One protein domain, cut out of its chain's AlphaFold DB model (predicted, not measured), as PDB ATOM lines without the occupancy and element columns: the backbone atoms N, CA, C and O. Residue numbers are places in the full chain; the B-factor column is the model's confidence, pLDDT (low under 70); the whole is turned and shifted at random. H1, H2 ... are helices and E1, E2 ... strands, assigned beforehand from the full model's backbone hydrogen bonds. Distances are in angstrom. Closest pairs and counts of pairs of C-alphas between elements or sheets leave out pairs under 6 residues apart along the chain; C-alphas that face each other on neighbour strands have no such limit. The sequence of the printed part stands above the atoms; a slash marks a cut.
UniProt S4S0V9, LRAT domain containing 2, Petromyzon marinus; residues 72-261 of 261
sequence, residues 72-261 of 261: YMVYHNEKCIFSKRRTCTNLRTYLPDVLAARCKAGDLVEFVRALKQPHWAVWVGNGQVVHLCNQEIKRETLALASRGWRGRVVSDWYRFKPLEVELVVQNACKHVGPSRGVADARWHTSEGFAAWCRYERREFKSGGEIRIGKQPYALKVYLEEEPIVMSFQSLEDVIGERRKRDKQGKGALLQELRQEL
ATOM      1  N   TYR A  72      47.236  64.686  99.177       96.44
ATOM      2  CA  TYR A  72      47.357  64.246 100.563       96.44
ATOM      3  C   TYR A  72      48.788  63.886 100.938       96.44
ATOM      4  O   TYR A  72      49.529  63.276 100.160       96.44
ATOM      5  N   MET A  73      49.124  64.137 102.200       97.75
ATOM      6  CA  MET A  73      50.220  63.455 102.883       97.75
ATOM      7  C   MET A  73      49.721  62.859 104.196       97.75
ATOM      8  O   MET A  73      48.966  63.502 104.919       97.75
ATOM      9  N   VAL A  74      50.161  61.644 104.515       98.38
ATOM     10  CA  VAL A  74      49.875  61.006 105.807       98.38
ATOM     11  C   VAL A  74      51.169  60.814 106.567       98.38
ATOM     12  O   VAL A  74      52.160  60.334 106.011       98.38
ATOM     13  N   TYR A  75      51.133  61.152 107.847       98.44
ATOM     14  CA  TYR A  75      52.221  60.975 108.788       98.44
ATOM     15  C   TYR A  75      51.802  60.015 109.895       98.44
ATOM     16  O   TYR A  75      50.649  60.028 110.311       98.44
ATOM     17  N   HIS A  76      52.742  59.210 110.377       97.50
ATOM     18  CA  HIS A  76      52.615  58.402 111.583       97.50
ATOM     19  C   HIS A  76      53.790  58.737 112.502       97.50
ATOM     20  O   HIS A  76      54.937  58.498 112.117       97.50
ATOM     21  N   ASN A  77      53.517  59.318 113.675       95.56
ATOM     22  CA  ASN A  77      54.532  59.861 114.588       95.56
ATOM     23  C   ASN A  77      55.579  60.705 113.832       95.56
ATOM     24  O   ASN A  77      56.759  60.366 113.807       95.56
ATOM     25  N   GLU A  78      55.112  61.740 113.122       94.38
ATOM     26  CA  GLU A  78      55.928  62.683 112.326       94.38
ATOM     27  C   GLU A  78      56.644  62.096 111.095       94.38
ATOM     28  O   GLU A  78      57.159  62.837 110.256       94.38
ATOM     29  N   LYS A  79      56.615  60.776 110.890       97.62
ATOM     30  CA  LYS A  79      57.162  60.136 109.691       97.62
ATOM     31  C   LYS A  79      56.116  60.075 108.584       97.62
ATOM     32  O   LYS A  79      55.069  59.461 108.762       97.62
ATOM     33  N   CYS A  80      56.411  60.642 107.415       97.50
ATOM     34  CA  CYS A  80      55.541  60.510 106.241       97.50
ATOM     35  C   CYS A  80      55.470  59.040 105.787       97.50
ATOM     36  O   CYS A  80      56.499  58.438 105.469       97.50
ATOM     37  N   ILE A  81      54.261  58.480 105.751       98.12
ATOM     38  CA  ILE A  81      53.980  57.094 105.348       98.12
ATOM     39  C   ILE A  81      53.187  56.994 104.044       98.12
ATOM     40  O   ILE A  81      53.208  55.937 103.422       98.12
ATOM     41  N   PHE A  82      52.517  58.068 103.618       98.00
ATOM     42  CA  PHE A  82      51.768  58.116 102.363       98.00
ATOM     43  C   PHE A  82      51.893  59.488 101.694       98.00
ATOM     44  O   PHE A  82      51.860  60.510 102.383       98.00
ATOM     45  N   SER A  83      51.994  59.511 100.363       96.75
ATOM     46  CA  SER A  83      52.165  60.728  99.569       96.75
ATOM     47  C   SER A  83      51.435  60.648  98.220       96.75
ATOM     48  O   SER A  83      51.867  59.938  97.313       96.75
ATOM     49  N   LYS A  84      50.368  61.435  98.061       95.25
ATOM     50  CA  LYS A  84      49.678  61.703  96.785       95.25
ATOM     51  C   LYS A  84      49.761  63.207  96.547       95.25
ATOM     52  O   LYS A  84      48.896  63.948  97.000       95.25
ATOM     53  N   ARG A  85      50.838  63.672  95.911       90.94
ATOM     54  CA  ARG A  85      51.087  65.104  95.695       90.94
ATOM     55  C   ARG A  85      51.829  65.299  94.382       90.94
ATOM     56  O   ARG A  85      52.859  64.652  94.194       90.94
ATOM     57  N   ARG A  86      51.378  66.210  93.512       87.12
ATOM     58  CA  ARG A  86      52.003  66.420  92.189       87.12
ATOM     59  C   ARG A  86      53.482  66.784  92.267       87.12
ATOM     60  O   ARG A  86      54.239  66.465  91.361       87.12
ATOM     61  N   THR A  87      53.906  67.400  93.369       84.06
ATOM     62  CA  THR A  87      55.310  67.760  93.607       84.06
ATOM     63  C   THR A  87      56.237  66.560  93.812       84.06
ATOM     64  O   THR A  87      57.451  66.723  93.747       84.06
ATOM     65  N   CYS A  88      55.701  65.365  94.074       79.38
ATOM     66  CA  CYS A  88      56.502  64.174  94.369       79.38
ATOM     67  C   CYS A  88      56.043  62.900  93.650       79.38
ATOM     68  O   CYS A  88      56.800  61.934  93.608       79.38
ATOM     69  N   THR A  89      54.831  62.872  93.089       82.62
ATOM     70  CA  THR A  89      54.293  61.717  92.368       82.62
ATOM     71  C   THR A  89      53.571  62.142  91.094       82.62
ATOM     72  O   THR A  89      52.915  63.183  91.032       82.62
ATOM     73  N   ASN A  90      53.682  61.319  90.049       84.00
ATOM     74  CA  ASN A  90      52.945  61.525  88.808       84.00
ATOM     75  C   ASN A  90      51.493  61.060  88.993       84.00
ATOM     76  O   ASN A  90      51.246  59.878  89.227       84.00
ATOM     77  N   LEU A  91      50.538  61.986  88.881       89.25
ATOM     78  CA  LEU A  91      49.109  61.696  89.035       89.25
ATOM     79  C   LEU A  91      48.400  61.375  87.706       89.25
ATOM     80  O   LEU A  91      47.184  61.179  87.704       89.25
ATOM     81  N   ARG A  92      49.127  61.290  86.581       90.75
ATOM     82  CA  ARG A  92      48.555  60.998  85.257       90.75
ATOM     83  C   ARG A  92      47.814  59.664  85.261       90.75
ATOM     84  O   ARG A  92      48.338  58.646  85.709       90.75
ATOM     85  N   THR A  93      46.614  59.679  84.691       93.62
ATOM     86  CA  THR A  93      45.784  58.490  84.492       93.62
ATOM     87  C   THR A  93      45.818  58.038  83.035       93.62
ATOM     88  O   THR A  93      45.974  58.837  82.103       93.62
ATOM     89  N   TYR A  94      45.638  56.741  82.828       94.94
ATOM     90  CA  TYR A  94      45.722  56.074  81.536       94.94
ATOM     91  C   TYR A  94      44.451  55.265  81.280       94.94
ATOM     92  O   TYR A  94      43.826  54.771  82.221       94.94
ATOM     93  N   LEU A  95      44.081  55.121  80.006       94.38
ATOM     94  CA  LEU A  95      43.080  54.135  79.592       94.38
ATOM     95  C   LEU A  95      43.548  52.718  79.971       94.38
ATOM     96  O   LEU A  95      44.763  52.507  80.049       94.38
ATOM     97  N   PRO A  96      42.630  51.752  80.175       94.06
ATOM     98  CA  PRO A  96      42.981  50.396  80.599       94.06
ATOM     99  C   PRO A  96      44.096  49.748  79.766       94.06
ATOM    100  O   PRO A  96      45.063  49.258  80.340       94.06
ATOM    101  N   ASP A  97      44.051  49.834  78.437       92.88
ATOM    102  CA  ASP A  97      45.062  49.193  77.580       92.88
ATOM    103  C   ASP A  97      46.456  49.820  77.739       92.88
ATOM    104  O   ASP A  97      47.469  49.127  77.857       92.88
ATOM    105  N   VAL A  98      46.514  51.152  77.831       95.62
ATOM    106  CA  VAL A  98      47.770  51.886  78.059       95.62
ATOM    107  C   VAL A  98      48.297  51.640  79.476       95.62
ATOM    108  O   VAL A  98      49.508  51.590  79.692       95.62
ATOM    109  N   LEU A  99      47.399  51.488  80.452       95.75
ATOM    110  CA  LEU A  99      47.742  51.153  81.830       95.75
ATOM    111  C   LEU A  99      48.319  49.736  81.925       95.75
ATOM    112  O   LEU A  99      49.346  49.551  82.575       95.75
ATOM    113  N   ALA A 100      47.712  48.764  81.239       95.44
ATOM    114  CA  ALA A 100      48.171  47.379  81.191       95.44
ATOM    115  C   ALA A 100      49.624  47.276  80.708       95.44
ATOM    116  O   ALA A 100      50.431  46.594  81.336       95.44
ATOM    117  N   ALA A 101      49.980  48.019  79.655       95.75
ATOM    118  CA  ALA A 101      51.340  48.053  79.113       95.75
ATOM    119  C   ALA A 101      52.387  48.651  80.076       95.75
ATOM    120  O   ALA A 101      53.588  48.478  79.870       95.75
ATOM    121  N   ARG A 102      51.955  49.372  81.119       95.62
ATOM    122  CA  ARG A 102      52.829  50.010  82.118       95.62
ATOM    123  C   ARG A 102      52.973  49.203  83.406       95.62
ATOM    124  O   ARG A 102      53.917  49.455  84.153       95.62
ATOM    125  N   CYS A 103      52.046  48.291  83.682       97.00
ATOM    126  CA  CYS A 103      52.013  47.548  84.934       97.00
ATOM    127  C   CYS A 103      53.015  46.388  84.937       97.00
ATOM    128  O   CYS A 103      53.161  45.656  83.956       97.00
ATOM    129  N   LYS A 104      53.653  46.173  86.085       97.88
ATOM    130  CA  LYS A 104      54.473  44.998  86.392       97.88
ATOM    131  C   LYS A 104      53.790  44.168  87.470       97.88
ATOM    132  O   LYS A 104      53.023  44.689  88.276       97.88
ATOM    133  N   ALA A 105      54.044  42.859  87.481       98.38
ATOM    134  CA  ALA A 105      53.535  41.980  88.535       98.38
ATOM    135  C   ALA A 105      53.866  42.555  89.926       98.38
ATOM    136  O   ALA A 105      54.973  43.039  90.155       98.38
ATOM    137  N   GLY A 106      52.884  42.544  90.827       98.44
ATOM    138  CA  GLY A 106      52.986  43.118  92.169       98.44
ATOM    139  C   GLY A 106      52.715  44.626  92.258       98.44
ATOM    140  O   GLY A 106      52.690  45.160  93.372       98.44
ATOM    141  N   ASP A 107      52.499  45.328  91.142       98.56
ATOM    142  CA  ASP A 107      52.119  46.742  91.180       98.56
ATOM    143  C   ASP A 107      50.742  46.957  91.806       98.56
ATOM    144  O   ASP A 107      49.818  46.159  91.629       98.56
ATOM    145  N   LEU A 108      50.599  48.076  92.518       98.69
ATOM    146  CA  LEU A 108      49.297  48.565  92.954       98.69
ATOM    147  C   LEU A 108      48.729  49.488  91.888       98.69
ATOM    148  O   LEU A 108      49.423  50.374  91.386       98.69
ATOM    149  N   VAL A 109      47.453  49.305  91.584       98.12
ATOM    150  CA  VAL A 109      46.731  50.081  90.581       98.12
ATOM    151  C   VAL A 109      45.536  50.747  91.243       98.12
ATOM    152  O   VAL A 109      44.782  50.094  91.958       98.12
ATOM    153  N   GLU A 110      45.352  52.036  90.980       97.38
ATOM    154  CA  GLU A 110      44.144  52.778  91.327       97.38
ATOM    155  C   GLU A 110      43.334  53.052  90.059       97.38
ATOM    156  O   GLU A 110      43.855  53.617  89.098       97.38
ATOM    157  N   PHE A 111      42.050  52.704  90.077       96.00
ATOM    158  CA  PHE A 111      41.054  53.153  89.111       96.00
ATOM    159  C   PHE A 111      40.360  54.402  89.652       96.00
ATOM    160  O   PHE A 111      39.732  54.377  90.719       96.00
ATOM    161  N   VAL A 112      40.478  55.496  88.905       91.69
ATOM    162  CA  VAL A 112      39.926  56.801  89.264       91.69
ATOM    163  C   VAL A 112      38.481  56.860  88.790       91.69
ATOM    164  O   VAL A 112      38.200  56.739  87.598       91.69
ATOM    165  N   ARG A 113      37.554  57.024  89.736       83.81
ATOM    166  CA  ARG A 113      36.111  57.004  89.489       83.81
ATOM    167  C   ARG A 113      35.534  58.354  89.884       83.81
ATOM    168  O   ARG A 113      35.564  58.702  91.060       83.81
ATOM    169  N   ALA A 114      35.002  59.102  88.924       76.31
ATOM    170  CA  ALA A 114      34.344  60.370  89.227       76.31
ATOM    171  C   ALA A 114      33.187  60.143  90.218       76.31
ATOM    172  O   ALA A 114      32.408  59.199  90.056       76.31
ATOM    173  N   LEU A 115      33.099  60.987  91.254       73.56
ATOM    174  CA  LEU A 115      32.036  60.977  92.276       73.56
ATOM    175  C   LEU A 115      31.865  59.638  93.027       73.56
ATOM    176  O   LEU A 115      30.834  59.370  93.652       73.56
ATOM    177  N   LYS A 116      32.876  58.764  92.983       86.00
ATOM    178  CA  LYS A 116      32.929  57.499  93.727       86.00
ATOM    179  C   LYS A 116      34.291  57.376  94.395       86.00
ATOM    180  O   LYS A 116      35.269  57.972  93.967       86.00
ATOM    181  N   GLN A 117      34.366  56.567  95.449       87.81
ATOM    182  CA  GLN A 117      35.660  56.293  96.068       87.81
ATOM    183  C   GLN A 117      36.589  55.596  95.055       87.81
ATOM    184  O   GLN A 117      36.125  54.673  94.365       87.81
ATOM    185  N   PRO A 118      37.880  55.974  94.995       91.19
ATOM    186  CA  PRO A 118      38.857  55.291  94.158       91.19
ATOM    187  C   PRO A 118      38.888  53.788  94.440       91.19
ATOM    188  O   PRO A 118      38.699  53.343  95.581       91.19
ATOM    189  N   HIS A 119      39.119  52.990  93.401       95.88
ATOM    190  CA  HIS A 119      39.153  51.533  93.522       95.88
ATOM    191  C   HIS A 119      40.562  51.007  93.316       95.88
ATOM    192  O   HIS A 119      41.181  51.325  92.309       95.88
ATOM    193  N   TRP A 120      41.071  50.222  94.258       98.12
ATOM    194  CA  TRP A 120      42.448  49.740  94.226       98.12
ATOM    195  C   TRP A 120      42.520  48.250  93.900       98.12
ATOM    196  O   TRP A 120      41.603  47.482  94.195       98.12
ATOM    197  N   ALA A 121      43.623  47.839  93.288       98.56
ATOM    198  CA  ALA A 121      43.858  46.464  92.885       98.56
ATOM    199  C   ALA A 121      45.355  46.135  92.877       98.56
ATOM    200  O   ALA A 121      46.199  47.028  92.799       98.56
ATOM    201  N   VAL A 122      45.677  44.844  92.926       98.75
ATOM    202  CA  VAL A 122      47.027  44.312  92.719       98.75
ATOM    203  C   VAL A 122      47.115  43.766  91.301       98.75
ATOM    204  O   VAL A 122      46.326  42.899  90.924       98.75
ATOM    205  N   TRP A 123      48.076  44.233  90.513       98.69
ATOM    206  CA  TRP A 123      48.368  43.663  89.205       98.69
ATOM    207  C   TRP A 123      49.136  42.349  89.355       98.69
ATOM    208  O   TRP A 123      50.224  42.315  89.930       98.69
ATOM    209  N   VAL A 124      48.590  41.255  88.821       98.25
ATOM    210  CA  VAL A 124      49.179  39.908  88.960       98.25
ATOM    211  C   VAL A 124      49.808  39.380  87.669       98.25
ATOM    212  O   VAL A 124      50.304  38.258  87.648       98.25
ATOM    213  N   GLY A 125      49.827  40.194  86.608       96.00
ATOM    214  CA  GLY A 125      50.336  39.821  85.287       96.00
ATOM    215  C   GLY A 125      49.239  39.379  84.316       96.00
ATOM    216  O   GLY A 125      48.084  39.203  84.695       96.00
ATOM    217  N   ASN A 126      49.606  39.221  83.041       95.25
ATOM    218  CA  ASN A 126      48.738  38.705  81.970       95.25
ATOM    219  C   ASN A 126      47.394  39.441  81.815       95.25
ATOM    220  O   ASN A 126      46.363  38.819  81.571       95.25
ATOM    221  N   GLY A 127      47.378  40.767  81.992       95.44
ATOM    222  CA  GLY A 127      46.145  41.550  81.874       95.44
ATOM    223  C   GLY A 127      45.174  41.381  83.045       95.44
ATOM    224  O   GLY A 127      44.039  41.844  82.947       95.44
ATOM    225  N   GLN A 128      45.583  40.714  84.129       97.88
ATOM    226  CA  GLN A 128      44.731  40.407  85.272       97.88
ATOM    227  C   GLN A 128      45.111  41.198  86.521       97.88
ATOM    228  O   GLN A 128      46.278  41.501  86.792       97.88
ATOM    229  N   VAL A 129      44.091  41.459  87.329       98.62
ATOM    230  CA  VAL A 129      44.211  42.079  88.643       98.62
ATOM    231  C   VAL A 129      43.489  41.249  89.697       98.62
ATOM    232  O   VAL A 129      42.574  40.485  89.392       98.62
ATOM    233  N   VAL A 130      43.898  41.418  90.950       98.44
ATOM    234  CA  VAL A 130      43.175  40.920  92.119       98.44
ATOM    235  C   VAL A 130      42.758  42.104  92.980       98.44
ATOM    236  O   VAL A 130      43.571  42.977  93.282       98.44
ATOM    237  N   HIS A 131      41.491  42.151  93.375       97.50
ATOM    238  CA  HIS A 131      40.923  43.279  94.112       97.50
ATOM    239  C   HIS A 131      39.819  42.837  95.076       97.50
ATOM    240  O   HIS A 131      39.179  41.809  94.869       97.50
ATOM    241  N   LEU A 132      39.582  43.632  96.119       95.25
ATOM    242  CA  LEU A 132      38.411  43.485  96.983       95.25
ATOM    243  C   LEU A 132      37.256  44.286  96.376       95.25
ATOM    244  O   LEU A 132      37.330  45.511  96.319       95.25
ATOM    245  N   CYS A 133      36.202  43.616  95.924       92.12
ATOM    246  CA  CYS A 133      35.040  44.214  95.276       92.12
ATOM    247  C   CYS A 133      33.766  43.570  95.833       92.12
ATOM    248  O   CYS A 133      33.643  42.349  95.813       92.12
ATOM    249  N   ASN A 134      32.824  44.381  96.326       88.50
ATOM    250  CA  ASN A 134      31.571  43.907  96.930       88.50
ATOM    251  C   ASN A 134      31.796  42.844  98.027       88.50
ATOM    252  O   ASN A 134      31.146  41.808  98.025       88.50
ATOM    253  N   GLN A 135      32.741  43.092  98.942       86.94
ATOM    254  CA  GLN A 135      33.115  42.171 100.030       86.94
ATOM    255  C   GLN A 135      33.696  40.816  99.590       86.94
ATOM    256  O   GLN A 135      33.887  39.929 100.419       86.94
ATOM    257  N   GLU A 136      34.059  40.669  98.316       91.19
ATOM    258  CA  GLU A 136      34.699  39.474  97.771       91.19
ATOM    259  C   GLU A 136      36.050  39.818  97.150       91.19
ATOM    260  O   GLU A 136      36.220  40.873  96.534       91.19
ATOM    261  N   ILE A 137      37.021  38.917  97.275       94.38
ATOM    262  CA  ILE A 137      38.315  39.077  96.613       94.38
ATOM    263  C   ILE A 137      38.248  38.337  95.284       94.38
ATOM    264  O   ILE A 137      38.168  37.108  95.235       94.38
ATOM    265  N   LYS A 138      38.272  39.103  94.195       95.38
ATOM    266  CA  LYS A 138      38.098  38.595  92.830       95.38
ATOM    267  C   LYS A 138      39.398  38.693  92.057       95.38
ATOM    268  O   LYS A 138      40.183  39.617  92.268       95.38
ATOM    269  N   ARG A 139      39.602  37.743  91.144       97.31
ATOM    270  CA  ARG A 139      40.603  37.829  90.079       97.31
ATOM    271  C   ARG A 139      39.864  38.094  88.777       97.31
ATOM    272  O   ARG A 139      39.097  37.248  88.332       97.31
ATOM    273  N   GLU A 140      40.120  39.241  88.171       97.44
ATOM    274  CA  GLU A 140      39.423  39.697  86.967       97.44
ATOM    275  C   GLU A 140      40.420  40.236  85.939       97.44
ATOM    276  O   GLU A 140      41.579  40.527  86.254       97.44
ATOM    277  N   THR A 141      39.976  40.371  84.689       97.56
ATOM    278  CA  THR A 141      40.733  41.133  83.692       97.56
ATOM    279  C   THR A 141      40.728  42.612  84.071       97.56
ATOM    280  O   THR A 141      39.790  43.106  84.701       97.56
ATOM    281  N   LEU A 142      41.759  43.350  83.655       95.94
ATOM    282  CA  LEU A 142      41.844  44.788  83.901       95.94
ATOM    283  C   LEU A 142      40.609  45.530  83.374       95.94
ATOM    284  O   LEU A 142      40.130  46.443  84.035       95.94
ATOM    285  N   ALA A 143      40.087  45.129  82.211       93.19
ATOM    286  CA  ALA A 143      38.911  45.741  81.595       93.19
ATOM    287  C   ALA A 143      37.638  45.567  82.445       93.19
ATOM    288  O   ALA A 143      36.900  46.532  82.643       93.19
ATOM    289  N   LEU A 144      37.407  44.368  82.994       95.25
ATOM    290  CA  LEU A 144      36.260  44.101  83.870       95.25
ATOM    291  C   LEU A 144      36.396  44.835  85.208       95.25
ATOM    292  O   LEU A 144      35.465  45.515  85.640       95.25
ATOM    293  N   ALA A 145      37.580  44.773  85.817       95.69
ATOM    294  CA  ALA A 145      37.838  45.412  87.100       95.69
ATOM    295  C   ALA A 145      37.788  46.946  87.017       95.69
ATOM    296  O   ALA A 145      37.319  47.601  87.954       95.69
ATOM    297  N   SER A 146      38.263  47.523  85.906       93.94
ATOM    298  CA  SER A 146      38.249  48.967  85.676       93.94
ATOM    299  C   SER A 146      36.886  49.474  85.230       93.94
ATOM    300  O   SER A 146      36.598  50.638  85.467       93.94
ATOM    301  N   ARG A 147      36.041  48.647  84.597       91.62
ATOM    302  CA  ARG A 147      34.748  49.060  84.015       91.62
ATOM    303  C   ARG A 147      34.877  50.290  83.103       91.62
ATOM    304  O   ARG A 147      34.064  51.206  83.173       91.62
ATOM    305  N   GLY A 148      35.957  50.342  82.322       89.00
ATOM    306  CA  GLY A 148      36.280  51.465  81.435       89.00
ATOM    307  C   GLY A 148      36.898  52.687  82.128       89.00
ATOM    308  O   GLY A 148      37.357  53.603  81.446       89.00
ATOM    309  N   TRP A 149      36.975  52.713  83.465       93.50
ATOM    310  CA  TRP A 149      37.603  53.813  84.194       93.50
ATOM    311  C   TRP A 149      39.109  53.870  83.935       93.50
ATOM    312  O   TRP A 149      39.806  52.855  83.856       93.50
ATOM    313  N   ARG A 150      39.625  55.098  83.850       94.81
ATOM    314  CA  ARG A 150      41.063  55.347  83.761       94.81
ATOM    315  C   ARG A 150      41.732  54.951  85.070       94.81
ATOM    316  O   ARG A 150      41.149  55.093  86.145       94.81
ATOM    317  N   GLY A 151      42.984  54.522  84.998       95.50
ATOM    318  CA  GLY A 151      43.747  54.178  86.190       95.50
ATOM    319  C   GLY A 151      45.199  54.613  86.139       95.50
ATOM    320  O   GLY A 151      45.670  55.180  85.151       95.50
ATOM    321  N   ARG A 152      45.907  54.372  87.235       96.31
ATOM    322  CA  ARG A 152      47.319  54.712  87.412       96.31
ATOM    323  C   ARG A 152      47.998  53.716  88.341       96.31
ATOM    324  O   ARG A 152      47.350  53.122  89.197       96.31
ATOM    325  N   VAL A 153      49.304  53.555  88.169       97.31
ATOM    326  CA  VAL A 153      50.133  52.784  89.101       97.31
ATOM    327  C   VAL A 153      50.396  53.647  90.336       97.31
ATOM    328  O   VAL A 153      50.848  54.784  90.216       97.31
ATOM    329  N   VAL A 154      50.094  53.107  91.514       97.38
ATOM    330  CA  VAL A 154      50.180  53.786  92.822       97.38
ATOM    331  C   VAL A 154      51.111  53.059  93.795       97.38
ATOM    332  O   VAL A 154      51.092  53.307  95.000       97.38
ATOM    333  N   SER A 155      51.952  52.169  93.261       97.19
ATOM    334  CA  SER A 155      52.924  51.359  93.999       97.19
ATOM    335  C   SER A 155      53.780  52.167  94.977       97.19
ATOM    336  O   SER A 155      54.059  51.665  96.056       97.19
ATOM    337  N   ASP A 156      54.137  53.410  94.647       94.88
ATOM    338  CA  ASP A 156      55.086  54.218  95.430       94.88
ATOM    339  C   ASP A 156      54.418  55.249  96.352       94.88
ATOM    340  O   ASP A 156      55.089  56.073  96.974       94.88
ATOM    341  N   TRP A 157      53.085  55.242  96.453       97.00
ATOM    342  CA  TRP A 157      52.385  56.204  97.308       97.00
ATOM    343  C   TRP A 157      52.613  55.928  98.793       97.00
ATOM    344  O   TRP A 157      52.723  56.875  99.568       97.00
ATOM    345  N   TYR A 158      52.724  54.657  99.187       97.62
ATOM    346  CA  TYR A 158      53.085  54.260 100.548       97.62
ATOM    347  C   TYR A 158      54.602  54.124 100.699       97.62
ATOM    348  O   TYR A 158      55.261  53.453  99.913       97.62
ATOM    349  N   ARG A 159      55.160  54.704 101.764       96.81
ATOM    350  CA  ARG A 159      56.607  54.720 102.056       96.81
ATOM    351  C   ARG A 159      57.030  53.572 102.975       96.81
ATOM    352  O   ARG A 159      57.798  53.758 103.922       96.81
ATOM    353  N   PHE A 160      56.491  52.387 102.715       97.19
ATOM    354  CA  PHE A 160      56.867  51.151 103.393       97.19
ATOM    355  C   PHE A 160      57.784  50.322 102.497       97.19
ATOM    356  O   PHE A 160      57.781  50.474 101.278       97.19
ATOM    357  N   LYS A 161      58.578  49.433 103.099       97.62
ATOM    358  CA  LYS A 161      59.377  48.483 102.325       97.62
ATOM    359  C   LYS A 161      58.421  47.475 101.661       97.62
ATOM    360  O   LYS A 161      57.701  46.809 102.407       97.62
ATOM    361  N   PRO A 162      58.380  47.369 100.321       98.00
ATOM    362  CA  PRO A 162      57.552  46.374  99.649       98.00
ATOM    363  C   PRO A 162      58.119  44.964  99.859       98.00
ATOM    364  O   PRO A 162      59.321  44.794 100.076       98.00
ATOM    365  N   LEU A 163      57.244  43.963  99.792       98.50
ATOM    366  CA  LEU A 163      57.630  42.562  99.659       98.50
ATOM    367  C   LEU A 163      58.194  42.271  98.259       98.50
ATOM    368  O   LEU A 163      57.976  43.038  97.318       98.50
ATOM    369  N   GLU A 164      58.857  41.121  98.123       98.31
ATOM    370  CA  GLU A 164      59.224  40.566  96.815       98.31
ATOM    371  C   GLU A 164      57.982  40.319  95.956       98.31
ATOM    372  O   GLU A 164      56.917  39.955  96.466       98.31
ATOM    373  N   VAL A 165      58.124  40.508  94.644       98.19
ATOM    374  CA  VAL A 165      57.006  40.488  93.688       98.19
ATOM    375  C   VAL A 165      56.202  39.192  93.786       98.19
ATOM    376  O   VAL A 165      54.969  39.229  93.813       98.19
ATOM    377  N   GLU A 166      56.880  38.053  93.907       98.19
ATOM    378  CA  GLU A 166      56.258  36.736  94.029       98.19
ATOM    379  C   GLU A 166      55.377  36.643  95.279       98.19
ATOM    380  O   GLU A 166      54.263  36.121  95.212       98.19
ATOM    381  N   LEU A 167      55.829  37.208  96.404       98.38
ATOM    382  CA  LEU A 167      55.066  37.236  97.652       98.38
ATOM    383  C   LEU A 167      53.864  38.176  97.561       98.38
ATOM    384  O   LEU A 167      52.802  37.843  98.085       98.38
ATOM    385  N   VAL A 168      53.986  39.316  96.867       98.62
ATOM    386  CA  VAL A 168      52.847  40.223  96.634       98.62
ATOM    387  C   VAL A 168      51.751  39.516  95.839       98.62
ATOM    388  O   VAL A 168      50.581  39.533  96.232       98.62
ATOM    389  N   VAL A 169      52.129  38.849  94.745       98.44
ATOM    390  CA  VAL A 169      51.191  38.095  93.902       98.44
ATOM    391  C   VAL A 169      50.596  36.918  94.676       98.44
ATOM    392  O   VAL A 169      49.380  36.731  94.651       98.44
ATOM    393  N   GLN A 170      51.404  36.164  95.427       97.88
ATOM    394  CA  GLN A 170      50.920  35.074  96.277       97.88
ATOM    395  C   GLN A 170      49.926  35.577  97.333       97.88
ATOM    396  O   GLN A 170      48.875  34.963  97.527       97.88
ATOM    397  N   ASN A 171      50.225  36.700  97.992       96.56
ATOM    398  CA  ASN A 171      49.345  37.322  98.978       96.56
ATOM    399  C   ASN A 171      48.006  37.732  98.378       96.56
ATOM    400  O   ASN A 171      46.979  37.520  99.016       96.56
ATOM    401  N   ALA A 172      48.003  38.263  97.159       96.62
ATOM    402  CA  ALA A 172      46.769  38.607  96.474       96.62
ATOM    403  C   ALA A 172      45.977  37.344  96.089       96.62
ATOM    404  O   ALA A 172      44.797  37.213  96.408       96.62
ATOM    405  N   CYS A 173      46.629  36.375  95.442       96.31
ATOM    406  CA  CYS A 173      45.961  35.208  94.873       96.31
ATOM    407  C   CYS A 173      45.445  34.209  95.913       96.31
ATOM    408  O   CYS A 173      44.403  33.598  95.683       96.31
ATOM    409  N   LYS A 174      46.119  34.056  97.061       94.06
ATOM    410  CA  LYS A 174      45.714  33.098  98.109       94.06
ATOM    411  C   LYS A 174      44.357  33.408  98.747       94.06
ATOM    412  O   LYS A 174      43.810  32.561  99.445       94.06
ATOM    413  N   HIS A 175      43.852  34.624  98.554       91.12
ATOM    414  CA  HIS A 175      42.590  35.084  99.125       91.12
ATOM    415  C   HIS A 175      41.449  35.167  98.109       91.12
ATOM    416  O   HIS A 175      40.356  35.564  98.490       91.12
ATOM    417  N   VAL A 176      41.677  34.798  96.843       93.38
ATOM    418  CA  VAL A 176      40.626  34.813  95.817       93.38
ATOM    419  C   VAL A 176      39.541  33.794  96.158       93.38
ATOM    420  O   VAL A 176      39.836  32.628  96.416       93.38
ATOM    421  N   GLY A 177      38.288  34.238  96.118       84.00
ATOM    422  CA  GLY A 177      37.119  33.426  96.437       84.00
ATOM    423  C   GLY A 177      36.132  34.154  97.355       84.00
ATOM    424  O   GLY A 177      36.375  35.297  97.754       84.00
ATOM    425  N   PRO A 178      35.002  33.504  97.682       71.12
ATOM    426  CA  PRO A 178      34.006  34.074  98.578       71.12
ATOM    427  C   PRO A 178      34.601  34.287  99.975       71.12
ATOM    428  O   PRO A 178      35.323  33.431 100.498       71.12
ATOM    429  N   SER A 179      34.288  35.434 100.586       65.00
ATOM    430  CA  SER A 179      34.667  35.708 101.973       65.00
ATOM    431  C   SER A 179      34.036  34.653 102.887       65.00
ATOM    432  O   SER A 179      32.835  34.395 102.809       65.00
ATOM    433  N   ARG A 180      34.832  34.017 103.757       59.94
ATOM    434  CA  ARG A 180      34.360  33.002 104.716       59.94
ATOM    435  C   ARG A 180      33.646  33.665 105.909       59.94
ATOM    436  O   ARG A 180      34.066  33.526 107.052       59.94
ATOM    437  N   GLY A 181      32.544  34.365 105.633       53.66
ATOM    438  CA  GLY A 181      31.635  34.950 106.624       53.66
ATOM    439  C   GLY A 181      32.011  36.348 107.140       53.66
ATOM    440  O   GLY A 181      33.117  36.848 106.943       53.66
ATOM    441  N   VAL A 182      31.052  36.977 107.832       45.09
ATOM    442  CA  VAL A 182      31.097  38.371 108.338       45.09
ATOM    443  C   VAL A 182      32.261  38.621 109.314       45.09
ATOM    444  O   VAL A 182      32.775  39.732 109.387       45.09
ATOM    445  N   ALA A 183      32.727  37.587 110.022       48.34
ATOM    446  CA  ALA A 183      33.814  37.680 111.000       48.34
ATOM    447  C   ALA A 183      35.236  37.562 110.405       48.34
ATOM    448  O   ALA A 183      36.205  37.803 111.121       48.34
ATOM    449  N   ASP A 184      35.389  37.210 109.118       52.78
ATOM    450  CA  ASP A 184      36.703  37.062 108.454       52.78
ATOM    451  C   ASP A 184      36.995  38.218 107.475       52.78
ATOM    452  O   ASP A 184      37.964  38.173 106.714       52.78
ATOM    453  N   ALA A 185      36.178  39.285 107.500       54.81
ATOM    454  CA  ALA A 185      36.391  40.502 106.717       54.81
ATOM    455  C   ALA A 185      37.618  41.274 107.237       54.81
ATOM    456  O   ALA A 185      37.526  42.263 107.963       54.81
ATOM    457  N   ARG A 186      38.804  40.799 106.849       81.19
ATOM    458  CA  ARG A 186      40.106  41.367 107.228       81.19
ATOM    459  C   ARG A 186      40.362  42.745 106.633       81.19
ATOM    460  O   ARG A 186      41.312  43.379 107.067       81.19
ATOM    461  N   TRP A 187      39.575  43.195 105.657       91.69
ATOM    462  CA  TRP A 187      39.733  44.497 105.007       91.69
ATOM    463  C   TRP A 187      38.366  45.093 104.664       91.69
ATOM    464  O   TRP A 187      37.533  44.407 104.079       91.69
ATOM    465  N   HIS A 188      38.161  46.378 104.959       88.75
ATOM    466  CA  HIS A 188      36.948  47.119 104.576       88.75
ATOM    467  C   HIS A 188      37.075  47.869 103.244       88.75
ATOM    468  O   HIS A 188      36.089  48.359 102.700       88.75
ATOM    469  N   THR A 189      38.295  48.014 102.721       93.94
ATOM    470  CA  THR A 189      38.559  48.813 101.521       93.94
ATOM    471  C   THR A 189      39.479  48.080 100.560       93.94
ATOM    472  O   THR A 189      40.368  47.326 100.967       93.94
ATOM    473  N   SER A 190      39.291  48.333  99.264       96.19
ATOM    474  CA  SER A 190      40.173  47.796  98.227       96.19
ATOM    475  C   SER A 190      41.605  48.309  98.357       96.19
ATOM    476  O   SER A 190      42.546  47.564  98.087       96.19
ATOM    477  N   GLU A 191      41.780  49.536  98.854       97.56
ATOM    478  CA  GLU A 191      43.093  50.104  99.166       97.56
ATOM    479  C   GLU A 191      43.789  49.337 100.293       97.56
ATOM    480  O   GLU A 191      44.933  48.922 100.121       97.56
ATOM    481  N   GLY A 192      43.096  49.088 101.410       96.94
ATOM    482  CA  GLY A 192      43.644  48.317 102.527       96.94
ATOM    483  C   GLY A 192      44.060  46.908 102.105       96.94
ATOM    484  O   GLY A 192      45.164  46.469 102.420       96.94
ATOM    485  N   PHE A 193      43.228  46.215 101.321       97.25
ATOM    486  CA  PHE A 193      43.574  44.894 100.787       97.25
ATOM    487  C   PHE A 193      44.818  44.934  99.884       97.25
ATOM    488  O   PHE A 193      45.768  44.177 100.101       97.25
ATOM    489  N   ALA A 194      44.839  45.826  98.890       98.38
ATOM    490  CA  ALA A 194      45.933  45.910  97.927       98.38
ATOM    491  C   ALA A 194      47.254  46.319  98.606       98.38
ATOM    492  O   ALA A 194      48.293  45.691  98.392       98.38
ATOM    493  N   ALA A 195      47.206  47.315  99.493       98.38
ATOM    494  CA  ALA A 195      48.362  47.753 100.262       98.38
ATOM    495  C   ALA A 195      48.855  46.662 101.229       98.38
ATOM    496  O   ALA A 195      50.062  46.437 101.329       98.38
ATOM    497  N   TRP A 196      47.956  45.911 101.875       97.88
ATOM    498  CA  TRP A 196      48.357  44.758 102.681       97.88
ATOM    499  C   TRP A 196      49.073  43.693 101.847       97.88
ATOM    500  O   TRP A 196      50.092  43.175 102.296       97.88
ATOM    501  N   CYS A 197      48.604  43.391 100.632       98.19
ATOM    502  CA  CYS A 197      49.272  42.409  99.775       98.19
ATOM    503  C   CYS A 197      50.728  42.798  99.485       98.19
ATOM    504  O   CYS A 197      51.593  41.924  99.469       98.19
ATOM    505  N   ARG A 198      50.997  44.098  99.297       98.56
ATOM    506  CA  ARG A 198      52.333  44.620  98.974       98.56
ATOM    507  C   ARG A 198      53.248  44.816 100.182       98.56
ATOM    508  O   ARG A 198      54.458  44.676 100.033       98.56
ATOM    509  N   TYR A 199      52.701  45.154 101.348       98.25
ATOM    510  CA  TYR A 199      53.495  45.582 102.511       98.25
ATOM    511  C   TYR A 199      53.355  44.691 103.750       98.25
ATOM    512  O   TYR A 199      54.133  44.838 104.687       98.25
ATOM    513  N   GLU A 200      52.342  43.824 103.796       95.69
ATOM    514  CA  GLU A 200      52.028  42.904 104.905       95.69
ATOM    515  C   GLU A 200      51.886  43.572 106.286       95.69
ATOM    516  O   GLU A 200      52.013  42.955 107.342       95.69
ATOM    517  N   ARG A 201      51.565  44.865 106.300       95.62
ATOM    518  CA  ARG A 201      51.374  45.650 107.525       95.62
ATOM    519  C   ARG A 201      49.991  45.377 108.107       95.62
ATOM    520  O   ARG A 201      48.988  45.504 107.406       95.62
ATOM    521  N   ARG A 202      49.918  45.007 109.387       93.94
ATOM    522  CA  ARG A 202      48.641  44.684 110.049       93.94
ATOM    523  C   ARG A 202      47.689  45.879 110.098       93.94
ATOM    524  O   ARG A 202      46.489  45.672 110.110       93.94
ATOM    525  N   GLU A 203      48.224  47.095 110.065       94.75
ATOM    526  CA  GLU A 203      47.510  48.375 110.104       94.75
ATOM    527  C   GLU A 203      46.540  48.559 108.925       94.75
ATOM    528  O   GLU A 203      45.598  49.337 109.010       94.75
ATOM    529  N   PHE A 204      46.738  47.823 107.826       95.69
ATOM    530  CA  PHE A 204      45.801  47.808 106.702       95.69
ATOM    531  C   PHE A 204      44.585  46.903 106.918       95.69
ATOM    532  O   PHE A 204      43.642  46.969 106.129       95.69
ATOM    533  N   LYS A 205      44.617  46.028 107.928       92.75
ATOM    534  CA  LYS A 205      43.514  45.123 108.244       92.75
ATOM    535  C   LYS A 205      42.529  45.765 109.212       92.75
ATOM    536  O   LYS A 205      42.929  46.501 110.114       92.75
ATOM    537  N   SER A 206      41.266  45.383 109.078       89.50
ATOM    538  CA  SER A 206      40.185  45.692 110.011       89.50
ATOM    539  C   SER A 206      40.598  45.344 111.442       89.50
ATOM    540  O   SER A 206      40.951  44.196 111.724       89.50
ATOM    541  N   GLY A 207      40.596  46.328 112.343       87.94
ATOM    542  CA  GLY A 207      40.980  46.112 113.744       87.94
ATOM    543  C   GLY A 207      42.457  45.748 113.965       87.94
ATOM    544  O   GLY A 207      42.814  45.246 115.029       87.94
ATOM    545  N   GLY A 208      43.337  45.997 112.987       88.94
ATOM    546  CA  GLY A 208      44.771  45.703 113.086       88.94
ATOM    547  C   GLY A 208      45.552  46.588 114.070       88.94
ATOM    548  O   GLY A 208      46.720  46.312 114.367       88.94
ATOM    549  N   GLU A 209      44.923  47.641 114.592       91.75
ATOM    550  CA  GLU A 209      45.504  48.592 115.540       91.75
ATOM    551  C   GLU A 209      44.627  48.761 116.781       91.75
ATOM    552  O   GLU A 209      43.398  48.772 116.709       91.75
ATOM    553  N   ILE A 210      45.277  48.919 117.936       86.06
ATOM    554  CA  ILE A 210      44.599  49.124 119.216       86.06
ATOM    555  C   ILE A 210      44.282  50.614 119.370       86.06
ATOM    556  O   ILE A 210      45.175  51.458 119.317       86.06
ATOM    557  N   ARG A 211      43.011  50.931 119.616       89.44
ATOM    558  CA  ARG A 211      42.496  52.301 119.727       89.44
ATOM    559  C   ARG A 211      42.490  52.756 121.195       89.44
ATOM    560  O   ARG A 211      41.480  52.647 121.878       89.44
ATOM    561  N   ILE A 212      43.642  53.215 121.698       84.56
ATOM    562  CA  ILE A 212      43.851  53.633 123.108       84.56
ATOM    563  C   ILE A 212      43.780  55.169 123.263       84.56
ATOM    564  O   ILE A 212      44.499  55.764 124.063       84.56
ATOM    565  N   GLY A 213      42.996  55.864 122.435       82.81
ATOM    566  CA  GLY A 213      42.793  57.318 122.527       82.81
ATOM    567  C   GLY A 213      43.954  58.196 122.038       82.81
ATOM    568  O   GLY A 213      43.744  59.375 121.767       82.81
ATOM    569  N   LYS A 214      45.169  57.657 121.858       91.19
ATOM    570  CA  LYS A 214      46.257  58.365 121.159       91.19
ATOM    571  C   LYS A 214      45.927  58.501 119.673       91.19
ATOM    572  O   LYS A 214      45.442  57.550 119.068       91.19
ATOM    573  N   GLN A 215      46.259  59.648 119.081       93.44
ATOM    574  CA  GLN A 215      46.104  59.913 117.648       93.44
ATOM    575  C   GLN A 215      47.480  60.038 116.968       93.44
ATOM    576  O   GLN A 215      47.966  61.151 116.777       93.44
ATOM    577  N   PRO A 216      48.168  58.919 116.662       95.94
ATOM    578  CA  PRO A 216      49.528  58.961 116.121       95.94
ATOM    579  C   PRO A 216      49.572  59.328 114.632       95.94
ATOM    580  O   PRO A 216      50.658  59.568 114.096       95.94
ATOM    581  N   TYR A 217      48.421  59.345 113.953       98.12
ATOM    582  CA  TYR A 217      48.328  59.642 112.533       98.12
ATOM    583  C   TYR A 217      47.888  61.079 112.287       98.12
ATOM    584  O   TYR A 217      46.911  61.529 112.877       98.12
ATOM    585  N   ALA A 218      48.550  61.756 111.351       98.31
ATOM    586  CA  ALA A 218      48.143  63.067 110.859       98.31
ATOM    587  C   ALA A 218      47.929  63.025 109.340       98.31
ATOM    588  O   ALA A 218      48.832  62.650 108.588       98.31
ATOM    589  N   LEU A 219      46.743  63.426 108.889       98.44
ATOM    590  CA  LEU A 219      46.396  63.625 107.487       98.44
ATOM    591  C   LEU A 219      46.512  65.110 107.155       98.44
ATOM    592  O   LEU A 219      45.814  65.927 107.749       98.44
ATOM    593  N   LYS A 220      47.357  65.446 106.184       97.94
ATOM    594  CA  LYS A 220      47.415  66.773 105.569       97.94
ATOM    595  C   LYS A 220      46.674  66.740 104.240       97.94
ATOM    596  O   LYS A 220      47.058  65.963 103.363       97.94
ATOM    597  N   VAL A 221      45.643  67.567 104.100       96.88
ATOM    598  CA  VAL A 221      44.854  67.742 102.875       96.88
ATOM    599  C   VAL A 221      45.241  69.067 102.231       96.88
ATOM    600  O   VAL A 221      45.103  70.119 102.848       96.88
ATOM    601  N   TYR A 222      45.716  69.016 100.992       94.00
ATOM    602  CA  TYR A 222      46.151  70.189 100.239       94.00
ATOM    603  C   TYR A 222      45.049  70.595  99.254       94.00
ATOM    604  O   TYR A 222      44.904  69.996  98.186       94.00
ATOM    605  N   LEU A 223      44.247  71.589  99.645       90.50
ATOM    606  CA  LEU A 223      43.220  72.210  98.797       90.50
ATOM    607  C   LEU A 223      43.690  73.570  98.257       90.50
ATOM    608  O   LEU A 223      43.504  73.841  97.069       90.50
ATOM    609  N   GLU A 224      44.340  74.359  99.118       85.88
ATOM    610  CA  GLU A 224      44.971  75.657  98.840       85.88
ATOM    611  C   GLU A 224      46.461  75.629  99.263       85.88
ATOM    612  O   GLU A 224      47.058  74.548  99.313       85.88
ATOM    613  N   GLU A 225      47.088  76.786  99.517       84.06
ATOM    614  CA  GLU A 225      48.509  76.868  99.909       84.06
ATOM    615  C   GLU A 225      48.778  76.206 101.268       84.06
ATOM    616  O   GLU A 225      49.691  75.382 101.391       84.06
ATOM    617  N   GLU A 226      47.942  76.513 102.265       90.19
ATOM    618  CA  GLU A 226      48.034  75.938 103.604       90.19
ATOM    619  C   GLU A 226      47.190  74.657 103.718       90.19
ATOM    620  O   GLU A 226      46.007  74.646 103.358       90.19
ATOM    621  N   PRO A 227      47.766  73.542 104.205       94.38
ATOM    622  CA  PRO A 227      47.034  72.294 104.320       94.38
ATOM    623  C   PRO A 227      46.123  72.269 105.545       94.38
ATOM    624  O   PRO A 227      46.522  72.624 106.653       94.38
ATOM    625  N   ILE A 228      44.945  71.675 105.375       95.19
ATOM    626  CA  ILE A 228      44.091  71.284 106.498       95.19
ATOM    627  C   ILE A 228      44.698  70.034 107.137       95.19
ATOM    628  O   ILE A 228      44.992  69.055 106.443       95.19
ATOM    629  N   VAL A 229      44.887  70.057 108.458       97.00
ATOM    630  CA  VAL A 229      45.483  68.948 109.214       97.00
ATOM    631  C   VAL A 229      44.443  68.311 110.129       97.00
ATOM    632  O   VAL A 229      43.789  68.998 110.905       97.00
ATOM    633  N   MET A 230      44.316  66.987 110.057       97.69
ATOM    634  CA  MET A 230      43.429  66.189 110.910       97.69
ATOM    635  C   MET A 230      44.198  65.033 111.550       97.69
ATOM    636  O   MET A 230      45.098  64.469 110.922       97.69
ATOM    637  N   SER A 231      43.812  64.648 112.766       97.50
ATOM    638  CA  SER A 231      44.494  63.619 113.558       97.50
ATOM    639  C   SER A 231      43.608  62.390 113.769       97.50
ATOM    640  O   SER A 231      42.416  62.514 114.038       97.50
ATOM    641  N   PHE A 232      44.191  61.193 113.668       97.25
ATOM    642  CA  PHE A 232      43.468  59.917 113.693       97.25
ATOM    643  C   PHE A 232      44.158  58.886 114.588       97.25
ATOM    644  O   PHE A 232      45.379  58.896 114.753       97.25
ATOM    645  N   GLN A 233      43.363  57.972 115.154       96.06
ATOM    646  CA  GLN A 233      43.859  56.893 116.016       96.06
ATOM    647  C   GLN A 233      44.422  55.706 115.227       96.06
ATOM    648  O   GLN A 233      45.286  55.000 115.741       96.06
ATOM    649  N   SER A 234      43.948  55.486 113.997       95.81
ATOM    650  CA  SER A 234      44.342  54.346 113.167       95.81
ATOM    651  C   SER A 234      44.548  54.728 111.700       95.81
ATOM    652  O   SER A 234      43.957  55.693 111.206       95.81
ATOM    653  N   LEU A 235      45.363  53.945 110.992       96.81
ATOM    654  CA  LEU A 235      45.581  54.070 109.552       96.81
ATOM    655  C   LEU A 235      44.292  53.811 108.763       96.81
ATOM    656  O   LEU A 235      44.045  54.460 107.747       96.81
ATOM    657  N   GLU A 236      43.464  52.889 109.250       95.12
ATOM    658  CA  GLU A 236      42.150  52.581 108.688       95.12
ATOM    659  C   GLU A 236      41.253  53.826 108.629       95.12
ATOM    660  O   GLU A 236      40.685  54.117 107.575       95.12
ATOM    661  N   ASP A 237      41.196  54.609 109.713       95.69
ATOM    662  CA  ASP A 237      40.392  55.836 109.749       95.69
ATOM    663  C   ASP A 237      40.929  56.884 108.758       95.69
ATOM    664  O   ASP A 237      40.155  57.532 108.055       95.69
ATOM    665  N   VAL A 238      42.259  57.012 108.635       97.44
ATOM    666  CA  VAL A 238      42.887  57.933 107.670       97.44
ATOM    667  C   VAL A 238      42.571  57.537 106.227       97.44
ATOM    668  O   VAL A 238      42.315  58.398 105.382       97.44
ATOM    669  N   ILE A 239      42.624  56.238 105.912       97.44
ATOM    670  CA  ILE A 239      42.237  55.715 104.595       97.44
ATOM    671  C   ILE A 239      40.758  56.021 104.340       97.44
ATOM    672  O   ILE A 239      40.419  56.531 103.272       97.44
ATOM    673  N   GLY A 240      39.890  55.764 105.323       96.00
ATOM    674  CA  GLY A 240      38.463  56.069 105.246       96.00
ATOM    675  C   GLY A 240      38.193  57.539 104.927       96.00
ATOM    676  O   GLY A 240      37.460  57.835 103.980       96.00
ATOM    677  N   GLU A 241      38.840  58.455 105.649       97.00
ATOM    678  CA  GLU A 241      38.661  59.895 105.454       97.00
ATOM    679  C   GLU A 241      39.153  60.366 104.079       97.00
ATOM    680  O   GLU A 241      38.435  61.081 103.378       97.00
ATOM    681  N   ARG A 242      40.339  59.927 103.630       95.81
ATOM    682  CA  ARG A 242      40.832  60.276 102.283       95.81
ATOM    683  C   ARG A 242      39.873  59.812 101.195       95.81
ATOM    684  O   ARG A 242      39.551  60.574 100.291       95.81
ATOM    685  N   ARG A 243      39.362  58.585 101.303       94.38
ATOM    686  CA  ARG A 243      38.409  58.030 100.331       94.38
ATOM    687  C   ARG A 243      37.078  58.779 100.346       94.38
ATOM    688  O   ARG A 243      36.481  58.968  99.287       94.38
ATOM    689  N   LYS A 244      36.602  59.200 101.522       94.19
ATOM    690  CA  LYS A 244      35.410  60.051 101.658       94.19
ATOM    691  C   LYS A 244      35.613  61.384 100.933       94.19
ATOM    692  O   LYS A 244      34.760  61.760 100.133       94.19
ATOM    693  N   ARG A 245      36.758  62.036 101.140       93.62
ATOM    694  CA  ARG A 245      37.118  63.301 100.479       93.62
ATOM    695  C   ARG A 245      37.283  63.152  98.971       93.62
ATOM    696  O   ARG A 245      36.718  63.943  98.228       93.62
ATOM    697  N   ASP A 246      37.944  62.094  98.507       92.38
ATOM    698  CA  ASP A 246      38.061  61.792  97.074       92.38
ATOM    699  C   ASP A 246      36.690  61.586  96.409       92.38
ATOM    700  O   ASP A 246      36.489  62.014  95.276       92.38
ATOM    701  N   LYS A 247      35.722  60.983  97.114       92.00
ATOM    702  CA  LYS A 247      34.339  60.866  96.623       92.00
ATOM    703  C   LYS A 247      33.639  62.228  96.541       92.00
ATOM    704  O   LYS A 247      32.873  62.443  95.606       92.00
ATOM    705  N   GLN A 248      33.855  63.098  97.527       91.25
ATOM    706  CA  GLN A 248      33.267  64.439  97.577       91.25
ATOM    707  C   GLN A 248      33.836  65.352  96.479       91.25
ATOM    708  O   GLN A 248      33.098  66.139  95.895       91.25
ATOM    709  N   GLY A 249      35.121  65.196  96.156       89.88
ATOM    710  CA  GLY A 249      35.809  65.971  95.126       89.88
ATOM    711  C   GLY A 249      36.326  67.317  95.638       89.88
ATOM    712  O   GLY A 249      35.833  67.879  96.621       89.88
ATOM    713  N   LYS A 250      37.356  67.846  94.968       90.69
ATOM    714  CA  LYS A 250      38.060  69.062  95.402       90.69
ATOM    715  C   LYS A 250      37.158  70.295  95.371       90.69
ATOM    716  O   LYS A 250      37.187  71.084  96.311       90.69
ATOM    717  N   GLY A 251      36.351  70.450  94.319       90.12
ATOM    718  CA  GLY A 251      35.440  71.590  94.175       90.12
ATOM    719  C   GLY A 251      34.435  71.717  95.325       90.12
ATOM    720  O   GLY A 251      34.299  72.794  95.902       90.12
ATOM    721  N   ALA A 252      33.786  70.613  95.708       90.38
ATOM    722  CA  ALA A 252      32.816  70.608  96.803       90.38
ATOM    723  C   ALA A 252      33.477  70.861  98.168       90.38
ATOM    724  O   ALA A 252      32.927  71.596  98.982       90.38
ATOM    725  N   LEU A 253      34.677  70.318  98.402       90.62
ATOM    726  CA  LEU A 253      35.439  70.586  99.627       90.62
ATOM    727  C   LEU A 253      35.873  72.051  99.751       90.62
ATOM    728  O   LEU A 253      35.835  72.613 100.840       90.62
ATOM    729  N   LEU A 254      36.283  72.678  98.645       91.31
ATOM    730  CA  LEU A 254      36.609  74.106  98.633       91.31
ATOM    731  C   LEU A 254      35.379  74.970  98.919       91.31
ATOM    732  O   LEU A 254      35.495  76.001  99.573       91.31
ATOM    733  N   GLN A 255      34.205  74.570  98.427       90.44
ATOM    734  CA  GLN A 255      32.962  75.278  98.718       90.44
ATOM    735  C   GLN A 255      32.575  75.169 100.199       90.44
ATOM    736  O   GLN A 255      32.207  76.182 100.783       90.44
ATOM    737  N   GLU A 256      32.695  73.983 100.796       89.94
ATOM    738  CA  GLU A 256      32.453  73.752 102.228       89.94
ATOM    739  C   GLU A 256      33.390  74.609 103.091       89.94
ATOM    740  O   GLU A 256      32.924  75.373 103.931       89.94
ATOM    741  N   LEU A 257      34.695  74.605 102.792       87.19
ATOM    742  CA  LEU A 257      35.680  75.412 103.521       87.19
ATOM    743  C   LEU A 257      35.367  76.917 103.479       87.19
ATOM    744  O   LEU A 257      35.581  77.625 104.455       87.19
ATOM    745  N   ARG A 258      34.842  77.415 102.354       88.19
ATOM    746  CA  ARG A 258      34.445  78.826 102.202       88.19
ATOM    747  C   ARG A 258      33.169  79.190 102.957       88.19
ATOM    748  O   ARG A 258      32.929  80.371 103.147       88.19
ATOM    749  N   GLN A 259      32.332  78.214 103.303       87.31
ATOM    750  CA  GLN A 259      31.107  78.434 104.078       87.31
ATOM    751  C   GLN A 259      31.364  78.414 105.592       87.31
ATOM    752  O   GLN A 259      30.532  78.905 106.349       87.31
ATOM    753  N   GLU A 260      32.494  77.851 106.024       78.38
ATOM    754  CA  GLU A 260      32.927  77.810 107.426       78.38
ATOM    755  C   GLU A 260      33.753  79.042 107.857       78.38
ATOM    756  O   GLU A 260      34.047  79.187 109.046       78.38
ATOM    757  N   LEU A 261      34.116  79.919 106.910       59.12
ATOM    758  CA  LEU A 261      34.836  81.187 107.115       59.12
ATOM    759  C   LEU A 261      33.881  82.387 107.105       59.12
ATOM    760  O   LEU A 261      34.115  83.311 107.917       59.12
TER     761      LEU A 261
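This is residues 72 to 261 of the 261 residues of the protein "LRAT domain containing 2" of Petromyzon marinus (UniProt S4S0V9). Two lobes lie end to end along the longest axis: the larger is a strongly twisted five-stranded sheet with helices over both faces, H3 and H4 on one and the short H1 and H2 on the other; the smaller is a four-stranded sheet with H5 along one face. H6 turns off from H5 at the far end of the smaller lobe. The printed part has 190 residues with six named helices and nine named strands, in the order E1 E2 H1 E3 E4 E5 E6 H2 E7 H3 H4 E8 E9 H5 H6. The sheets, E6 E5 E4 E3 E7 and E2 E1 E8 E9, are both antiparallel, and the class is mixed, helices and strands. The whole is compact, with a radius of gyration of the C-alphas of 16.5 A and spans of 50 by 39 by 29 A.

The larger sheet holds E3, residues 108 to 111; E4, residues 119 to 125, 18.2 A long; E5, residues 128 to 133, 14.4 A; E6, residues 136 to 141, 15.4 A; and E7, residues 151 to 153. On it are H1, residues 96 to 100; H2, residues 142 to 146; H3, residues 165 to 173, 12.3 A; and H4, residues 190 to 199, 14.2 A. The smaller sheet holds E1, residues 72 to 76, 13.5 A; E2, residues 79 to 84, 15.0 A; E8, residues 217 to 222, 16.3 A; and E9, residues 228 to 232, 13.5 A. H5, residues 235 to 248, is 20.1 A long, and H6, residues 250 to 259, 14.5 A. E1 begins at C-alpha 72 (47.357, 64.246, 100.563), E4 begins at C-alpha 119 (39.153, 51.533, 93.522), and H6 ends at C-alpha 259 (31.107, 78.434, 104.078).

E3 E4 E5 E6 form a meander, each strand the antiparallel neighbour of the one before. N 109 and O 121 are 2.9 A apart between E3 and E4, N 122 and O 130 2.8 A between E4 and E5, and N 133 and O 136 2.8 A between E5 and E6, within hydrogen-bond range. E7 is an edge strand beside E3, with N 110 and O 152 at 2.9 A. H4 is over E4 at a height of 8.0 A over the sheet and runs along the strands, at 17 degrees to E4 on the local plane; their closest C-alphas, of Trp 120 and Glu 191, are 5.0 A apart. H3, on the same face, runs across the strands at 64 degrees to E4 on the local plane. H3 and H4 form a helical hairpin and touch, with the C-alphas of Val 168 and Arg 198 closest at 5.0 A; they run opposite ways at a tilt of 37 degrees, only just steep. H1 and H2 are on the opposite face and touch, with the C-alphas of Pro 96 and Ala 143 closest at 6.3 A. H4 and H5 only just touch, with 3 pairs of C-alphas within 8 A, made by residues 236 to 239 of H5 alone; the closest are those of Gly 192 and Glu 236, 7.6 A apart. H5 and the smaller sheet make two layers, a helix on one face of a sheet: H5 is over E8, at a height of 9.9 A over the sheet, and runs along the strands. In that sheet N 74 and O 82 are 3.0 A apart between E1 and E2, N 75 and O 218 2.8 A between E1 and E8, and N 219 and O 230 2.8 A between E8 and E9. H6 is about perpendicular to H5, at 89 degrees, and close but not clearly touching: the C-alphas of Arg 245 and Leu 253 are closest at 7.5 A. In H1, H2, H3, H4, H5 and H6 every O i to N i+4 pair is within hydrogen-bond range.

The two C-alphas farthest apart, of Asn 126 and Leu 261, are 51.3 A apart. The printed part has no cut. The links E2 to H1, E7 to H3, H3 to H4 and H4 to E8 are long. The mean pLDDT of the printed part is 92.1; residues 179 to 185, in the link from H3 to H4, and residue 261 are under 70.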